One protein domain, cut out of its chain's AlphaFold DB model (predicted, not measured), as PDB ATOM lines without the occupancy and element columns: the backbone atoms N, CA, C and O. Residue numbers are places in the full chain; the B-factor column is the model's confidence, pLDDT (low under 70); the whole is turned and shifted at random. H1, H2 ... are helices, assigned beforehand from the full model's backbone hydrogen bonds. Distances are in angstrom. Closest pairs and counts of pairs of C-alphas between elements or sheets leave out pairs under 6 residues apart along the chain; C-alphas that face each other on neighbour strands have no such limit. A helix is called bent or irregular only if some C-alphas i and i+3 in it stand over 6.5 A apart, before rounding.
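What this domain is: This is residues 10 to 122 of the 229 residues of the protein "Sigma-70 family RNA polymerase sigma factor" of Anaerolineae bacterium (UniProt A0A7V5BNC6). Two clusters of three helices share one bent helix, H3: its first arm, H3a, packs with H1 and H2, and its second arm, H3b, packs with H5 and H7, which cross each other. Little H4 lies at the far tip of the second cluster, and short H6 packs on the last part of H2. The printed part has 113 residues, with seven named helices, H1 to H7 in chain order, and no named strand; the class is all helix. It is compact, with a radius of gyration of the C-alphas of 13.9 A, and spans 39 by 32 by 23 A.

Where its parts are: H1, residues 10 to 26, begins at C-alpha 10 (73.474, 81.496, 26.760) and is 24.2 A long. H2 holds residues 32 to 43, 16.2 A. H3, residues 47 to 66, was assigned as one helix by its hydrogen bonds but is bent: C-alphas 56 and 59 are 7.2 A apart. Its arms are H3a, residues 47 to 56, and H3b, residues 59 to 66, the latter beginning at C-alpha 59 (88.156, 70.196, 32.176). H4 is residues 71 to 74, H5 residues 78 to 92, 21.0 A, and H6 residues 95 to 99. H7, residues 104 to 122, is 27.8 A long and ends at C-alpha 122 (104.250, 77.866, 43.185).

How they stand to each other: H1 touches H2, which meets it with residues 32 to 37 alone; the closest C-alphas, of Cys 16 and Cys 34, are 4.6 A apart, at a steep tilt of 51 degrees, opposite ways. H2 and H3a form a helical hairpin, in which H2 touches H3a with residues 37 to 41 alone; the closest C-alphas, of Ala 41 and Ala 49, are 5.0 A apart. H1, with residues 10 to 17 alone, touches H3a at a shallow tilt of 23 degrees, the same way; the closest C-alphas are those of Ala 13 and Trp 52, 6.1 A. The arms H3a and H3b stand at a steep tilt of 63 degrees. H3b touches H5, which meets it with residues 78 to 82 alone; the closest C-alphas, of Val 61 and Val 82, are 6.0 A apart. H7, with residues 111 to 119 alone, touches H5 at a steep tilt of 64 degrees, opposite ways; the closest C-alphas are those of Ala 85 and Thr 115, 4.7 A. H2 and H7 only just touch, only at their ends, with 3 pairs of C-alphas within 8 A. Helix packing is mostly crossed: of the 6 pairs of helices that touch and have a tilt, leaving out those that touch only at their ends, 1 is at a shallow tilt. Every O i to N i+4 pair is within hydrogen-bond range in H1, H2, H3a, H3b, H5, H6 and H7; H4 is too short for one.

The domain as a whole: The two C-alphas farthest apart, of Glu 11 and Gln 73, are 40.6 A apart. The printed part has no cut, and its links are tight. The mean pLDDT of the printed part is 82.7; residue 24 and residues 26 to 30 are under 70.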
ATOM      1  N   GLU A  10      73.924  82.885  26.651       78.88
ATOM      2  CA  GLU A  10      73.474  81.496  26.760       78.88
ATOM      3  C   GLU A  10      73.416  80.773  25.400       78.88
ATOM      4  O   GLU A  10      73.839  79.623  25.262       78.88
ATOM      5  N   GLU A  11      72.919  81.436  24.351       80.12
ATOM      6  CA  GLU A  11      72.821  80.820  23.029       80.12
ATOM      7  C   GLU A  11      74.194  80.669  22.359       80.12
ATOM      8  O   GLU A  11      74.456  79.661  21.692       80.12
ATOM      9  N   LEU A  12      75.096  81.625  22.598       79.81
ATOM     10  CA  LEU A  12      76.503  81.516  22.219       79.81
ATOM     11  C   LEU A  12      77.200  80.383  22.977       79.81
ATOM     12  O   LEU A  12      77.911  79.598  22.352       79.81
ATOM     13  N   ALA A  13      76.956  80.246  24.281       80.06
ATOM     14  CA  ALA A  13      77.506  79.176  25.107       80.06
ATOM     15  C   ALA A  13      77.054  77.793  24.628       80.06
ATOM     16  O   ALA A  13      77.878  76.892  24.479       80.06
ATOM     17  N   ARG A  14      75.774  77.630  24.276       81.38
ATOM     18  CA  ARG A  14      75.233  76.368  23.748       81.38
ATOM     19  C   ARG A  14      75.886  75.961  22.424       81.38
ATOM     20  O   ARG A  14      76.252  74.799  22.243       81.38
ATOM     21  N   ARG A  15      76.067  76.913  21.501       81.44
ATOM     22  CA  ARG A  15      76.754  76.678  20.215       81.44
ATOM     23  C   ARG A  15      78.241  76.406  20.419       81.44
ATOM     24  O   ARG A  15      78.770  75.458  19.848       81.44
ATOM     25  N   CYS A  16      78.882  77.176  21.297       80.62
ATOM     26  CA  CYS A  16      80.263  76.991  21.729       80.62
ATOM     27  C   CYS A  16      80.488  75.591  22.314       80.62
ATOM     28  O   CYS A  16      81.473  74.947  21.966       80.62
ATOM     29  N   ALA A  17      79.576  75.086  23.149       79.31
ATOM     30  CA  ALA A  17      79.647  73.743  23.723       79.31
ATOM     31  C   ALA A  17      79.650  72.661  22.635       79.31
ATOM     32  O   ALA A  17      80.531  71.800  22.611       79.31
ATOM     33  N   HIS A  18      78.703  72.750  21.697       78.19
ATOM     34  CA  HIS A  18      78.593  71.813  20.583       78.19
ATOM     35  C   HIS A  18      79.830  71.863  19.670       78.19
ATOM     36  O   HIS A  18      80.421  70.832  19.357       78.19
ATOM     37  N   GLU A  19      80.279  73.059  19.284       79.00
ATOM     38  CA  GLU A  19      81.479  73.254  18.458       79.00
ATOM     39  C   GLU A  19      82.762  72.783  19.173       79.00
ATOM     40  O   GLU A  19      83.641  72.200  18.541       79.00
ATOM     41  N   THR A  20      82.858  72.975  20.492       73.12
ATOM     42  CA  THR A  20      83.992  72.527  21.317       73.12
ATOM     43  C   THR A  20      84.101  71.003  21.342       73.12
ATOM     44  O   THR A  20      85.198  70.464  21.198       73.12
ATOM     45  N   GLN A  21      82.973  70.297  21.456       75.12
ATOM     46  CA  GLN A  21      82.954  68.837  21.387       75.12
ATOM     47  C   GLN A  21      83.447  68.331  20.019       75.12
ATOM     48  O   GLN A  21      84.363  67.510  19.960       75.12
ATOM     49  N   HIS A  22      82.924  68.881  18.915       72.06
ATOM     50  CA  HIS A  22      83.366  68.510  17.558       72.06
ATOM     51  C   HIS A  22      84.833  68.864  17.295       72.06
ATOM     52  O   HIS A  22      85.542  68.105  16.628       72.06
ATOM     53  N   PHE A  23      85.316  69.981  17.843       71.62
ATOM     54  CA  PHE A  23      86.719  70.381  17.756       71.62
ATOM     55  C   PHE A  23      87.644  69.343  18.406       71.62
ATOM     56  O   PHE A  23      88.633  68.937  17.793       71.62
ATOM     57  N   PHE A  24      87.314  68.875  19.615       69.62
ATOM     58  CA  PHE A  24      88.131  67.886  20.321       69.62
ATOM     59  C   PHE A  24      88.034  66.476  19.733       69.62
ATOM     60  O   PHE A  24      89.028  65.753  19.754       69.62
ATOM     61  N   GLU A  25      86.878  66.087  19.195       70.50
ATOM     62  CA  GLU A  25      86.671  64.747  18.633       70.50
ATOM     63  C   GLU A  25      87.205  64.599  17.200       70.50
ATOM     64  O   GLU A  25      87.662  63.519  16.826       70.50
ATOM     65  N   ARG A  26      87.130  65.652  16.369       66.44
ATOM     66  CA  ARG A  26      87.344  65.547  14.910       66.44
ATOM     67  C   ARG A  26      88.346  66.541  14.324       66.44
ATOM     68  O   ARG A  26      88.628  66.462  13.131       66.44
ATOM     69  N   GLY A  27      88.886  67.467  15.121       60.69
ATOM     70  CA  GLY A  27      89.924  68.405  14.677       60.69
ATOM     71  C   GLY A  27      89.490  69.401  13.591       60.69
ATOM     72  O   GLY A  27      90.339  69.870  12.836       60.69
ATOM     73  N   GLN A  28      88.192  69.714  13.478       59.56
ATOM     74  CA  GLN A  28      87.665  70.684  12.502       59.56
ATOM     75  C   GLN A  28      87.971  72.147  12.899       59.56
ATOM     76  O   GLN A  28      87.915  72.501  14.072       59.56
ATOM     77  N   ASP A  29      88.277  73.005  11.917       58.34
ATOM     78  CA  ASP A  29      88.475  74.466  12.056       58.34
ATOM     79  C   ASP A  29      87.139  75.249  12.003       58.34
ATOM     80  O   ASP A  29      86.190  74.776  11.381       58.34
ATOM     81  N   PRO A  30      87.099  76.529  12.428       56.09
ATOM     82  CA  PRO A  30      87.268  77.079  13.771       56.09
ATOM     83  C   PRO A  30      85.916  77.237  14.504       56.09
ATOM     84  O   PRO A  30      84.904  77.589  13.902       56.09
ATOM     85  N   CYS A  31      85.929  77.093  15.835       70.44
ATOM     86  CA  CYS A  31      84.786  77.408  16.702       70.44
ATOM     87  C   CYS A  31      84.548  78.932  16.765       70.44
ATOM     88  O   CYS A  31      85.075  79.627  17.643       70.44
ATOM     89  N   HIS A  32      83.824  79.479  15.786       78.12
ATOM     90  CA  HIS A  32      83.526  80.910  15.712       78.12
ATOM     91  C   HIS A  32      82.690  81.361  16.916       78.12
ATOM     92  O   HIS A  32      82.969  82.414  17.492       78.12
ATOM     93  N   SER A  33      81.735  80.534  17.354       82.12
ATOM     94  CA  SER A  33      80.878  80.844  18.502       82.12
ATOM     95  C   SER A  33      81.687  80.921  19.802       82.12
ATOM     96  O   SER A  33      81.454  81.820  20.610       82.12
ATOM     97  N   CYS A  34      82.702  80.060  19.973       85.00
ATOM     98  CA  CYS A  34      83.626  80.132  21.113       85.00
ATOM     99  C   CYS A  34      84.381  81.460  21.141       85.00
ATOM    100  O   CYS A  34      84.486  82.103  22.183       85.00
ATOM    101  N   LEU A  35      84.928  81.884  19.995       85.12
ATOM    102  CA  LEU A  35      85.695  83.125  19.920       85.12
ATOM    103  C   LEU A  35      84.816  84.344  20.226       85.12
ATOM    104  O   LEU A  35      85.264  85.256  20.920       85.12
ATOM    105  N   VAL A  36      83.570  84.354  19.745       86.56
ATOM    106  CA  VAL A  36      82.599  85.412  20.061       86.56
ATOM    107  C   VAL A  36      82.277  85.429  21.558       86.56
ATOM    108  O   VAL A  36      82.280  86.507  22.146       86.56
ATOM    109  N   LEU A  37      82.091  84.266  22.192       85.94
ATOM    110  CA  LEU A  37      81.861  84.169  23.638       85.94
ATOM    111  C   LEU A  37      83.050  84.713  24.448       85.94
ATOM    112  O   LEU A  37      82.858  85.516  25.358       85.94
ATOM    113  N   PHE A  38      84.285  84.366  24.071       88.19
ATOM    114  CA  PHE A  38      85.487  84.941  24.687       88.19
ATOM    115  C   PHE A  38      85.571  86.456  24.503       88.19
ATOM    116  O   PHE A  38      85.907  87.169  25.444       88.19
ATOM    117  N   ARG A  39      85.260  86.971  23.309       87.56
ATOM    118  CA  ARG A  39      85.243  88.420  23.061       87.56
ATOM    119  C   ARG A  39      84.191  89.120  23.910       87.56
ATOM    120  O   ARG A  39      84.492  90.175  24.455       87.56
ATOM    121  N   LEU A  40      83.007  88.526  24.059       85.94
ATOM    122  CA  LEU A  40      81.950  89.049  24.919       85.94
ATOM    123  C   LEU A  40      82.442  89.163  26.369       85.94
ATOM    124  O   LEU A  40      82.449  90.253  26.936       85.94
ATOM    125  N   ALA A  41      82.961  88.060  26.909       86.81
ATOM    126  CA  ALA A  41      83.504  87.975  28.258       86.81
ATOM    127  C   ALA A  41      84.633  88.993  28.511       86.81
ATOM    128  O   ALA A  41      84.677  89.655  29.545       86.81
ATOM    129  N   ILE A  42      85.550  89.158  27.557       84.44
ATOM    130  CA  ILE A  42      86.748  89.990  27.728       84.44
ATOM    131  C   ILE A  42      86.462  91.480  27.494       84.44
ATOM    132  O   ILE A  42      86.893  92.318  28.288       84.44
ATOM    133  N   ILE A  43      85.769  91.829  26.405       82.19
ATOM    134  CA  ILE A  43      85.535  93.229  26.009       82.19
ATOM    135  C   ILE A  43      84.477  93.868  26.904       82.19
ATOM    136  O   ILE A  43      84.643  95.011  27.322       82.19
ATOM    137  N   HIS A  44      83.405  93.134  27.209       80.94
ATOM    138  CA  HIS A  44      82.297  93.650  28.008       80.94
ATOM    139  C   HIS A  44      82.416  93.319  29.498       80.94
ATOM    140  O   HIS A  44      81.563  93.761  30.261       80.94
ATOM    141  N   GLN A  45      83.466  92.592  29.913       77.56
ATOM    142  CA  GLN A  45      83.640  92.113  31.295       77.56
ATOM    143  C   GLN A  45      82.388  91.374  31.797       77.56
ATOM    144  O   GLN A  45      81.984  91.506  32.948       77.56
ATOM    145  N   ASP A  46      81.751  90.629  30.892       83.00
ATOM    146  CA  ASP A  46      80.483  89.951  31.131       83.00
ATOM    147  C   ASP A  46      80.712  88.711  32.010       83.00
ATOM    148  O   ASP A  46      81.346  87.741  31.585       83.00
ATOM    149  N   GLU A  47      80.238  88.772  33.255       84.56
ATOM    150  CA  GLU A  47      80.425  87.714  34.255       84.56
ATOM    151  C   GLU A  47      79.745  86.398  33.849       84.56
ATOM    152  O   GLU A  47      80.326  85.329  34.040       84.56
ATOM    153  N   GLU A  48      78.569  86.465  33.220       86.75
ATOM    154  CA  GLU A  48      77.821  85.289  32.767       86.75
ATOM    155  C   GLU A  48      78.585  84.569  31.647       86.75
ATOM    156  O   GLU A  48      78.749  83.346  31.654       86.75
ATOM    157  N   ALA A  49      79.140  85.326  30.700       85.62
ATOM    158  CA  ALA A  49      79.976  84.773  29.641       85.62
ATOM    159  C   ALA A  49      81.240  84.093  30.196       85.62
ATOM    160  O   ALA A  49      81.659  83.046  29.690       85.62
ATOM    161  N   TRP A  50      81.841  84.652  31.250       87.19
ATOM    162  CA  TRP A  50      82.979  84.037  31.932       87.19
ATOM    163  C   TRP A  50      82.616  82.757  32.680       87.19
ATOM    164  O   TRP A  50      83.413  81.817  32.661       87.19
ATOM    165  N   GLU A  51      81.431  82.687  33.286       89.25
ATOM    166  CA  GLU A  51      80.933  81.464  33.913       89.25
ATOM    167  C   GLU A  51      80.796  80.336  32.883       89.25
ATOM    168  O   GLU A  51      81.335  79.242  33.080       89.25
ATOM    169  N   TRP A  52      80.183  80.621  31.732       88.94
ATOM    170  CA  TRP A  52      80.078  79.655  30.636       88.94
ATOM    171  C   TRP A  52      81.445  79.201  30.116       88.94
ATOM    172  O   TRP A  52      81.680  78.005  29.925       88.94
ATOM    173  N   ILE A  53      82.383  80.132  29.927       90.00
ATOM    174  CA  ILE A  53      83.761  79.818  29.524       90.00
ATOM    175  C   ILE A  53      84.444  78.915  30.552       90.00
ATOM    176  O   ILE A  53      85.110  77.947  30.172       90.00
ATOM    177  N   TYR A  54      84.294  79.218  31.844       90.69
ATOM    178  CA  TYR A  54      84.878  78.422  32.914       90.69
ATOM    179  C   TYR A  54      84.335  76.991  32.874       90.69
ATOM    180  O   TYR A  54      85.122  76.047  32.830       90.69
ATOM    181  N   GLN A  55      83.015  76.815  32.794       89.50
ATOM    182  CA  GLN A  55      82.390  75.490  32.727       89.50
ATOM    183  C   GLN A  55      82.868  74.679  31.511       89.50
ATOM    184  O   GLN A  55      83.174  73.492  31.639       89.50
ATOM    185  N   LEU A  56      82.989  75.318  30.345       89.25
ATOM    186  CA  LEU A  56      83.390  74.650  29.104       89.25
ATOM    187  C   LEU A  56      84.867  74.247  29.078       89.25
ATOM    188  O   LEU A  56      85.206  73.167  28.591       89.25
ATOM    189  N   TYR A  57      85.757  75.099  29.587       91.00
ATOM    190  CA  TYR A  57      87.201  74.918  29.426       91.00
ATOM    191  C   TYR A  57      87.930  74.476  30.699       91.00
ATOM    192  O   TYR A  57      89.084  74.052  30.600       91.00
ATOM    193  N   ALA A  58      87.299  74.488  31.877       93.12
ATOM    194  CA  ALA A  58      87.907  73.968  33.106       93.12
ATOM    195  C   ALA A  58      88.405  72.514  32.975       93.12
ATOM    196  O   ALA A  58      89.552  72.266  33.358       93.12
ATOM    197  N   PRO A  59      87.660  71.562  32.369       92.44
ATOM    198  CA  PRO A  59      88.156  70.196  32.176       92.44
ATOM    199  C   PRO A  59      89.419  70.135  31.304       92.44
ATOM    200  O   PRO A  59      90.346  69.373  31.590       92.44
ATOM    201  N   LEU A  60      89.492  70.975  30.265       90.38
ATOM    202  CA  LEU A  60      90.661  71.078  29.392       90.38
ATOM    203  C   LEU A  60      91.879  71.602  30.159       90.38
ATOM    204  O   LEU A  60      92.961  71.015  30.082       90.38
ATOM    205  N   VAL A  61      91.698  72.687  30.918       93.19
ATOM    206  CA  VAL A  61      92.765  73.280  31.733       93.19
ATOM    207  C   VAL A  61      93.240  72.291  32.790       93.19
ATOM    208  O   VAL A  61      94.446  72.107  32.943       93.19
ATOM    209  N   LYS A  62      92.320  71.585  33.455       94.00
ATOM    210  CA  LYS A  62      92.644  70.515  34.406       94.00
ATOM    211  C   LYS A  62      93.499  69.436  33.744       94.00
ATOM    212  O   LYS A  62      94.523  69.037  34.291       94.00
ATOM    213  N   GLY A  63      93.162  69.043  32.515       90.50
ATOM    214  CA  GLY A  63      93.979  68.137  31.707       90.50
ATOM    215  C   GLY A  63      95.402  68.649  31.441       90.50
ATOM    216  O   GLY A  63      96.345  67.859  31.456       90.50
ATOM    217  N   TRP A  64      95.595  69.954  31.224       89.94
ATOM    218  CA  TRP A  64      96.934  70.545  31.089       89.94
ATOM    219  C   TRP A  64      97.706  70.562  32.408       89.94
ATOM    220  O   TRP A  64      98.900  70.272  32.402       89.94
ATOM    221  N   VAL A  65      97.033  70.864  33.523       89.88
ATOM    222  CA  VAL A  65      97.629  70.845  34.867       89.88
ATOM    223  C   VAL A  65      98.144  69.448  35.199       89.88
ATOM    224  O   VAL A  65      99.325  69.291  35.496       89.88
ATOM    225  N   LEU A  66      97.295  68.427  35.055       87.00
ATOM    226  CA  LEU A  66      97.643  67.037  35.364       87.00
ATOM    227  C   LEU A  66      98.794  66.500  34.500       87.00
ATOM    228  O   LEU A  66      99.557  65.651  34.949       87.00
ATOM    229  N   LYS A  67      98.943  66.993  33.264       83.88
ATOM    230  CA  LYS A  67     100.043  66.612  32.358       83.88
ATOM    231  C   LYS A  67     101.330  67.405  32.590       83.88
ATOM    232  O   LYS A  67     102.351  67.095  31.975       83.88
ATOM    233  N   HIS A  68     101.307  68.454  33.412       80.44
ATOM    234  CA  HIS A  68     102.466  69.318  33.584       80.44
ATOM    235  C   HIS A  68     103.526  68.636  34.474       80.44
ATOM    236  O   HIS A  68     103.231  68.314  35.624       80.44
ATOM    237  N   PRO A  69     104.793  68.491  34.030       76.62
ATOM    238  CA  PRO A  69     105.813  67.722  34.760       76.62
ATOM    239  C   PRO A  69     106.086  68.198  36.192       76.62
ATOM    240  O   PRO A  69     106.473  67.417  37.054       76.62
ATOM    241  N   ALA A  70     105.904  69.495  36.445       76.12
ATOM    242  CA  ALA A  70     106.141  70.086  37.758       76.12
ATOM    243  C   ALA A  70     104.906  70.087  38.677       76.12
ATOM    244  O   ALA A  70     105.037  70.482  39.828       76.12
ATOM    245  N   PHE A  71     103.721  69.670  38.203       78.75
ATOM    246  CA  PHE A  71     102.486  69.717  38.998       78.75
ATOM    247  C   PHE A  71     102.591  68.860  40.265       78.75
ATOM    248  O   PHE A  71     102.363  69.357  41.363       78.75
ATOM    249  N   HIS A  72     103.053  67.616  40.139       79.75
ATOM    250  CA  HIS A  72     103.205  66.703  41.279       79.75
ATOM    251  C   HIS A  72     104.161  67.208  42.368       79.75
ATOM    252  O   HIS A  72     104.043  66.798  43.516       79.75
ATOM    253  N   GLN A  73     105.089  68.109  42.030       74.88
ATOM    254  CA  GLN A  73     106.021  68.699  42.998       74.88
ATOM    255  C   GLN A  73     105.353  69.776  43.858       74.88
ATOM    256  O   GLN A  73     105.871  70.107  44.917       74.88
ATOM    257  N   THR A  74     104.224  70.327  43.404       78.81
ATOM    258  CA  THR A  74     103.554  71.423  44.109       78.81
ATOM    259  C   THR A  74     102.780  70.953  45.333       78.81
ATOM    260  O   THR A  74     102.675  71.714  46.286       78.81
ATOM    261  N   GLY A  75     102.257  69.722  45.330       81.81
ATOM    262  CA  GLY A  75     101.388  69.218  46.402       81.81
ATOM    263  C   GLY A  75     100.017  69.906  46.481       81.81
ATOM    264  O   GLY A  75      99.271  69.650  47.420       81.81
ATOM    265  N   GLU A  76      99.694  70.762  45.510       86.81
ATOM    266  CA  GLU A  76      98.451  71.529  45.437       86.81
ATOM    267  C   GLU A  76      97.391  70.794  44.608       86.81
ATOM    268  O   GLU A  76      97.708  69.967  43.744       86.81
ATOM    269  N   ASP A  77      96.121  71.133  44.827       89.38
ATOM    270  CA  ASP A  77      95.023  70.593  44.029       89.38
ATOM    271  C   ASP A  77      95.022  71.173  42.603       89.38
ATOM    272  O   ASP A  77      95.288  72.356  42.369       89.38
ATOM    273  N   ALA A  78      94.676  70.338  41.623       89.88
ATOM    274  CA  ALA A  78      94.576  70.745  40.230       89.88
ATOM    275  C   ALA A  78      93.563  71.887  40.045       89.88
ATOM    276  O   ALA A  78      93.806  72.794  39.246       89.88
ATOM    277  N   ASP A  79      92.470  71.878  40.815       91.56
ATOM    278  CA  ASP A  79      91.423  72.900  40.728       91.56
ATOM    279  C   ASP A  79      91.920  74.278  41.205       91.56
ATOM    280  O   ASP A  79      91.502  75.307  40.665       91.56
ATOM    281  N   ALA A  80      92.909  74.332  42.106       90.06
ATOM    282  CA  ALA A  80      93.560  75.586  42.489       90.06
ATOM    283  C   ALA A  80      94.294  76.234  41.298       90.06
ATOM    284  O   ALA A  80      94.202  77.447  41.082       90.06
ATOM    285  N   PHE A  81      94.971  75.433  40.467       90.62
ATOM    286  CA  PHE A  81      95.643  75.930  39.262       90.62
ATOM    287  C   PHE A  81      94.678  76.282  38.135       90.62
ATOM    288  O   PHE A  81      94.946  77.230  37.394       90.62
ATOM    289  N   VAL A  82      93.562  75.556  38.007       93.25
ATOM    290  CA  VAL A  82      92.487  75.902  37.067       93.25
ATOM    291  C   VAL A  82      91.946  77.290  37.410       93.25
ATOM    292  O   VAL A  82      92.021  78.198  36.579       93.25
ATOM    293  N   ASN A  83      91.522  77.494  38.660       91.44
ATOM    294  CA  ASN A  83      91.045  78.785  39.155       91.44
ATOM    295  C   ASN A  83      92.090  79.894  38.976       91.44
ATOM    296  O   ASN A  83      91.787  80.968  38.451       91.44
ATOM    297  N   GLY A  84      93.347  79.627  39.337       89.19
ATOM    298  CA  GLY A  84      94.445  80.577  39.171       89.19
ATOM    299  C   GLY A  84      94.704  80.966  37.711       89.19
ATOM    300  O   GLY A  84      95.009  82.128  37.427       89.19
ATOM    301  N   ALA A  85      94.556  80.029  36.770       90.62
ATOM    302  CA  ALA A  85      94.723  80.292  35.345       90.62
ATOM    303  C   ALA A  85      93.631  81.226  34.806       90.62
ATOM    304  O   ALA A  85      93.959  82.214  34.141       90.62
ATOM    305  N   PHE A  86      92.362  80.957  35.133       90.25
ATOM    306  CA  PHE A  86      91.234  81.799  34.724       90.25
ATOM    307  C   PHE A  86      91.268  83.172  35.392       90.25
ATOM    308  O   PHE A  86      91.165  84.180  34.699       90.25
ATOM    309  N   ALA A  87      91.544  83.246  36.697       88.56
ATOM    310  CA  ALA A  87      91.690  84.518  37.404       88.56
ATOM    311  C   ALA A  87      92.819  85.380  36.814       88.56
ATOM    312  O   ALA A  87      92.708  86.604  36.707       88.56
ATOM    313  N   ARG A  88      93.924  84.750  36.397       85.31
ATOM    314  CA  ARG A  88      95.012  85.444  35.705       85.31
ATOM    315  C   ARG A  88      94.596  85.911  34.319       85.31
ATOM    316  O   ARG A  88      94.963  87.014  33.932       85.31
ATOM    317  N   MET A  89      93.863  85.089  33.574       87.50
ATOM    318  CA  MET A  89      93.365  85.453  32.253       87.50
ATOM    319  C   MET A  89      92.411  86.649  32.334       87.50
ATOM    320  O   MET A  89      92.635  87.624  31.623       87.50
ATOM    321  N   TRP A  90      91.454  86.610  33.266       85.25
ATOM    322  CA  TRP A  90      90.545  87.714  33.576       85.25
ATOM    323  C   TRP A  90      91.309  89.017  33.831       85.25
ATOM    324  O   TRP A  90      91.039  90.039  33.213       85.25
ATOM    325  N   LYS A  91      92.328  88.982  34.701       82.88
ATOM    326  CA  LYS A  91      93.095  90.184  35.075       82.88
ATOM    327  C   LYS A  91      94.057  90.683  33.991       82.88
ATOM    328  O   LYS A  91      94.429  91.851  34.015       82.88
ATOM    329  N   ALA A  92      94.542  89.809  33.109       77.75
ATOM    330  CA  ALA A  92      95.676  90.103  32.225       77.75
ATOM    331  C   ALA A  92      95.310  90.322  30.750       77.75
ATOM    332  O   ALA A  92      96.202  90.640  29.951       77.75
ATOM    333  N   ILE A  93      94.058  90.083  30.355       81.25
ATOM    334  CA  ILE A  93      93.601  90.383  28.999       81.25
ATOM    335  C   ILE A  93      92.865  91.714  29.007       81.25
ATOM    336  O   ILE A  93      91.815  91.850  29.623       81.25
ATOM    337  N   THR A  94      93.420  92.675  28.276       78.38
ATOM    338  CA  THR A  94      92.751  93.938  27.974       78.38
ATOM    339  C   THR A  94      91.969  93.818  26.660       78.38
ATOM    340  O   THR A  94      92.291  92.944  25.841       78.38
ATOM    341  N   PRO A  95      90.969  94.681  26.411       77.06
ATOM    342  CA  PRO A  95      90.238  94.699  25.143       77.06
ATOM    343  C   PRO A  95      91.153  94.821  23.915       77.06
ATOM    344  O   PRO A  95      90.925  94.158  22.907       77.06
ATOM    345  N   GLU A  96      92.245  95.583  24.015       77.12
ATOM    346  CA  GLU A  96      93.226  95.755  22.935       77.12
ATOM    347  C   GLU A  96      93.941  94.438  22.631       77.12
ATOM    348  O   GLU A  96      94.047  94.026  21.481       77.12
ATOM    349  N   LYS A  97      94.360  93.714  23.674       74.19
ATOM    350  CA  LYS A  97      94.979  92.393  23.531       74.19
ATOM    351  C   LYS A  97      93.989  91.342  23.033       74.19
ATOM    352  O   LYS A  97      94.396  90.357  22.424       74.19
ATOM    353  N   CYS A  98      92.697  91.532  23.298       79.75
ATOM    354  CA  CYS A  98      91.640  90.681  22.766       79.75
ATOM    355  C   CYS A  98      91.507  90.815  21.243       79.75
ATOM    356  O   CYS A  98      91.258  89.818  20.565       79.75
ATOM    357  N   ALA A  99      91.720  92.021  20.704       80.62
ATOM    358  CA  ALA A  99      91.659  92.279  19.267       80.62
ATOM    359  C   ALA A  99      92.735  91.508  18.478       80.62
ATOM    360  O   ALA A  99      92.486  91.120  17.339       80.62
ATOM    361  N   ASP A 100      93.878  91.206  19.103       80.81
ATOM    362  CA  ASP A 100      94.947  90.395  18.503       80.81
ATOM    363  C   ASP A 100      94.562  88.909  18.344       80.81
ATOM    364  O   ASP A 100      95.216  88.162  17.608       80.81
ATOM    365  N   PHE A 101      93.515  88.441  19.036       81.44
ATOM    366  CA  PHE A 101      93.057  87.060  18.936       81.44
ATOM    367  C   PHE A 101      92.097  86.881  17.752       81.44
ATOM    368  O   PHE A 101      90.908  87.219  17.805       81.44
ATOM    369  N   ASN A 102      92.633  86.295  16.678       81.81
ATOM    370  CA  ASN A 102      91.903  86.016  15.437       81.81
ATOM    371  C   ASN A 102      91.221  84.641  15.417       81.81
ATOM    372  O   ASN A 102      90.349  84.397  14.586       81.81
ATOM    373  N   ASP A 103      91.594  83.746  16.331       81.12
ATOM    374  CA  ASP A 103      91.083  82.383  16.397       81.12
ATOM    375  C   ASP A 103      91.075  81.851  17.838       81.12
ATOM    376  O   ASP A 103      91.767  82.355  18.730       81.12
ATOM    377  N   ILE A 104      90.289  80.796  18.061       85.38
ATOM    378  CA  ILE A 104      90.149  80.157  19.373       85.38
ATOM    379  C   ILE A 104      91.449  79.491  19.850       85.38
ATOM    380  O   ILE A 104      91.728  79.475  21.047       85.38
ATOM    381  N   LYS A 105      92.292  78.985  18.939       82.25
ATOM    382  CA  LYS A 105      93.549  78.304  19.295       82.25
ATOM    383  C   LYS A 105      94.510  79.285  19.965       82.25
ATOM    384  O   LYS A 105      95.155  78.929  20.947       82.25
ATOM    385  N   SER A 106      94.562  80.526  19.488       82.56
ATOM    386  CA  SER A 106      95.362  81.614  20.047       82.56
ATOM    387  C   SER A 106      94.912  81.986  21.465       82.56
ATOM    388  O   SER A 106      95.749  82.141  22.358       82.56
ATOM    389  N   VAL A 107      93.596  82.037  21.705       87.56
ATOM    390  CA  VAL A 107      93.017  82.279  23.040       87.56
ATOM    391  C   VAL A 107      93.346  81.130  23.998       87.56
ATOM    392  O   VAL A 107      93.867  81.357  25.092       87.56
ATOM    393  N   LEU A 108      93.125  79.884  23.570       85.75
ATOM    394  CA  LEU A 108      93.435  78.696  24.371       85.75
ATOM    395  C   LEU A 108      94.933  78.558  24.640       85.75
ATOM    396  O   LEU A 108      95.333  78.174  25.738       85.75
ATOM    397  N   ARG A 109      95.783  78.932  23.678       84.75
ATOM    398  CA  ARG A 109      97.233  78.975  23.871       84.75
ATOM    399  C   ARG A 109      97.619  79.984  24.946       84.75
ATOM    400  O   ARG A 109      98.504  79.697  25.751       84.75
ATOM    401  N   TYR A 110      96.968  81.143  24.984       85.50
ATOM    402  CA  TYR A 110      97.193  82.122  26.042       85.50
ATOM    403  C   TYR A 110      96.745  81.597  27.414       85.50
ATOM    404  O   TYR A 110      97.507  81.686  28.377       85.50
ATOM    405  N   LEU A 111      95.566  80.971  27.495       88.56
ATOM    406  CA  LEU A 111      95.085  80.328  28.722       88.56
ATOM    407  C   LEU A 111      96.062  79.245  29.213       88.56
ATOM    408  O   LEU A 111      96.413  79.221  30.390       88.56
ATOM    409  N   GLN A 112      96.605  78.428  28.308       85.75
ATOM    410  CA  GLN A 112      97.618  77.422  28.637       85.75
ATOM    411  C   GLN A 112      98.907  78.046  29.206       85.75
ATOM    412  O   GLN A 112      99.496  77.516  30.151       85.75
ATOM    413  N   ILE A 113      99.346  79.196  28.674       83.69
ATOM    414  CA  ILE A 113     100.484  79.951  29.228       83.69
ATOM    415  C   ILE A 113     100.173  80.437  30.649       83.69
ATOM    416  O   ILE A 113     101.045  80.351  31.522       83.69
ATOM    417  N   CYS A 114      98.950  80.915  30.907       83.62
ATOM    418  CA  CYS A 114      98.510  81.302  32.249       83.62
ATOM    419  C   CYS A 114      98.597  80.123  33.225       83.62
ATOM    420  O   CYS A 114      99.161  80.297  34.311       83.62
ATOM    421  N   THR A 115      98.123  78.940  32.818       87.19
ATOM    422  CA  THR A 115      98.176  77.693  33.597       87.19
ATOM    423  C   THR A 115      99.606  77.295  33.943       87.19
ATOM    424  O   THR A 115      99.946  77.164  35.117       87.19
ATOM    425  N   HIS A 116     100.486  77.169  32.946       83.88
ATOM    426  CA  HIS A 116     101.881  76.778  33.187       83.88
ATOM    427  C   HIS A 116     102.609  77.791  34.070       83.88
ATOM    428  O   HIS A 116     103.373  77.421  34.960       83.88
ATOM    429  N   SER A 117     102.351  79.083  33.860       81.62
ATOM    430  CA  SER A 117     102.942  80.130  34.690       81.62
ATOM    431  C   SER A 117     102.469  80.031  36.143       81.62
ATOM    432  O   SER A 117     103.236  80.352  37.039       81.62
ATOM    433  N   ALA A 118     101.228  79.597  36.403       85.81
ATOM    434  CA  ALA A 118     100.692  79.479  37.764       85.81
ATOM    435  C   ALA A 118     101.384  78.340  38.521       85.81
ATOM    436  O   ALA A 118     101.828  78.535  39.647       85.81
ATOM    437  N   ILE A 119     101.582  77.202  37.851       81.12
ATOM    438  CA  ILE A 119     102.330  76.063  38.399       81.12
ATOM    439  C   ILE A 119     103.781  76.458  38.687       81.12
ATOM    440  O   ILE A 119     104.302  76.205  39.771       81.12
ATOM    441  N   LEU A 120     104.444  77.124  37.736       80.94
ATOM    442  CA  LEU A 120     105.833  77.548  37.916       80.94
ATOM    443  C   LEU A 120     106.006  78.579  39.035       80.94
ATOM    444  O   LEU A 120     107.062  78.593  39.663       80.94
ATOM    445  N   ASP A 121     105.016  79.435  39.284       84.56
ATOM    446  CA  ASP A 121     105.077  80.398  40.383       84.56
ATOM    447  C   ASP A 121     105.090  79.697  41.748       84.56
ATOM    448  O   ASP A 121     105.924  80.047  42.580       84.56
ATOM    449  N   VAL A 122     104.259  78.666  41.945       83.44
ATOM    450  CA  VAL A 122     104.250  77.866  43.185       83.44
ATOM    451  C   VAL A 122     105.574  77.129  43.369       83.44
ATOM    452  O   VAL A 122     106.201  77.239  44.420       83.44
TER     453      VAL A 122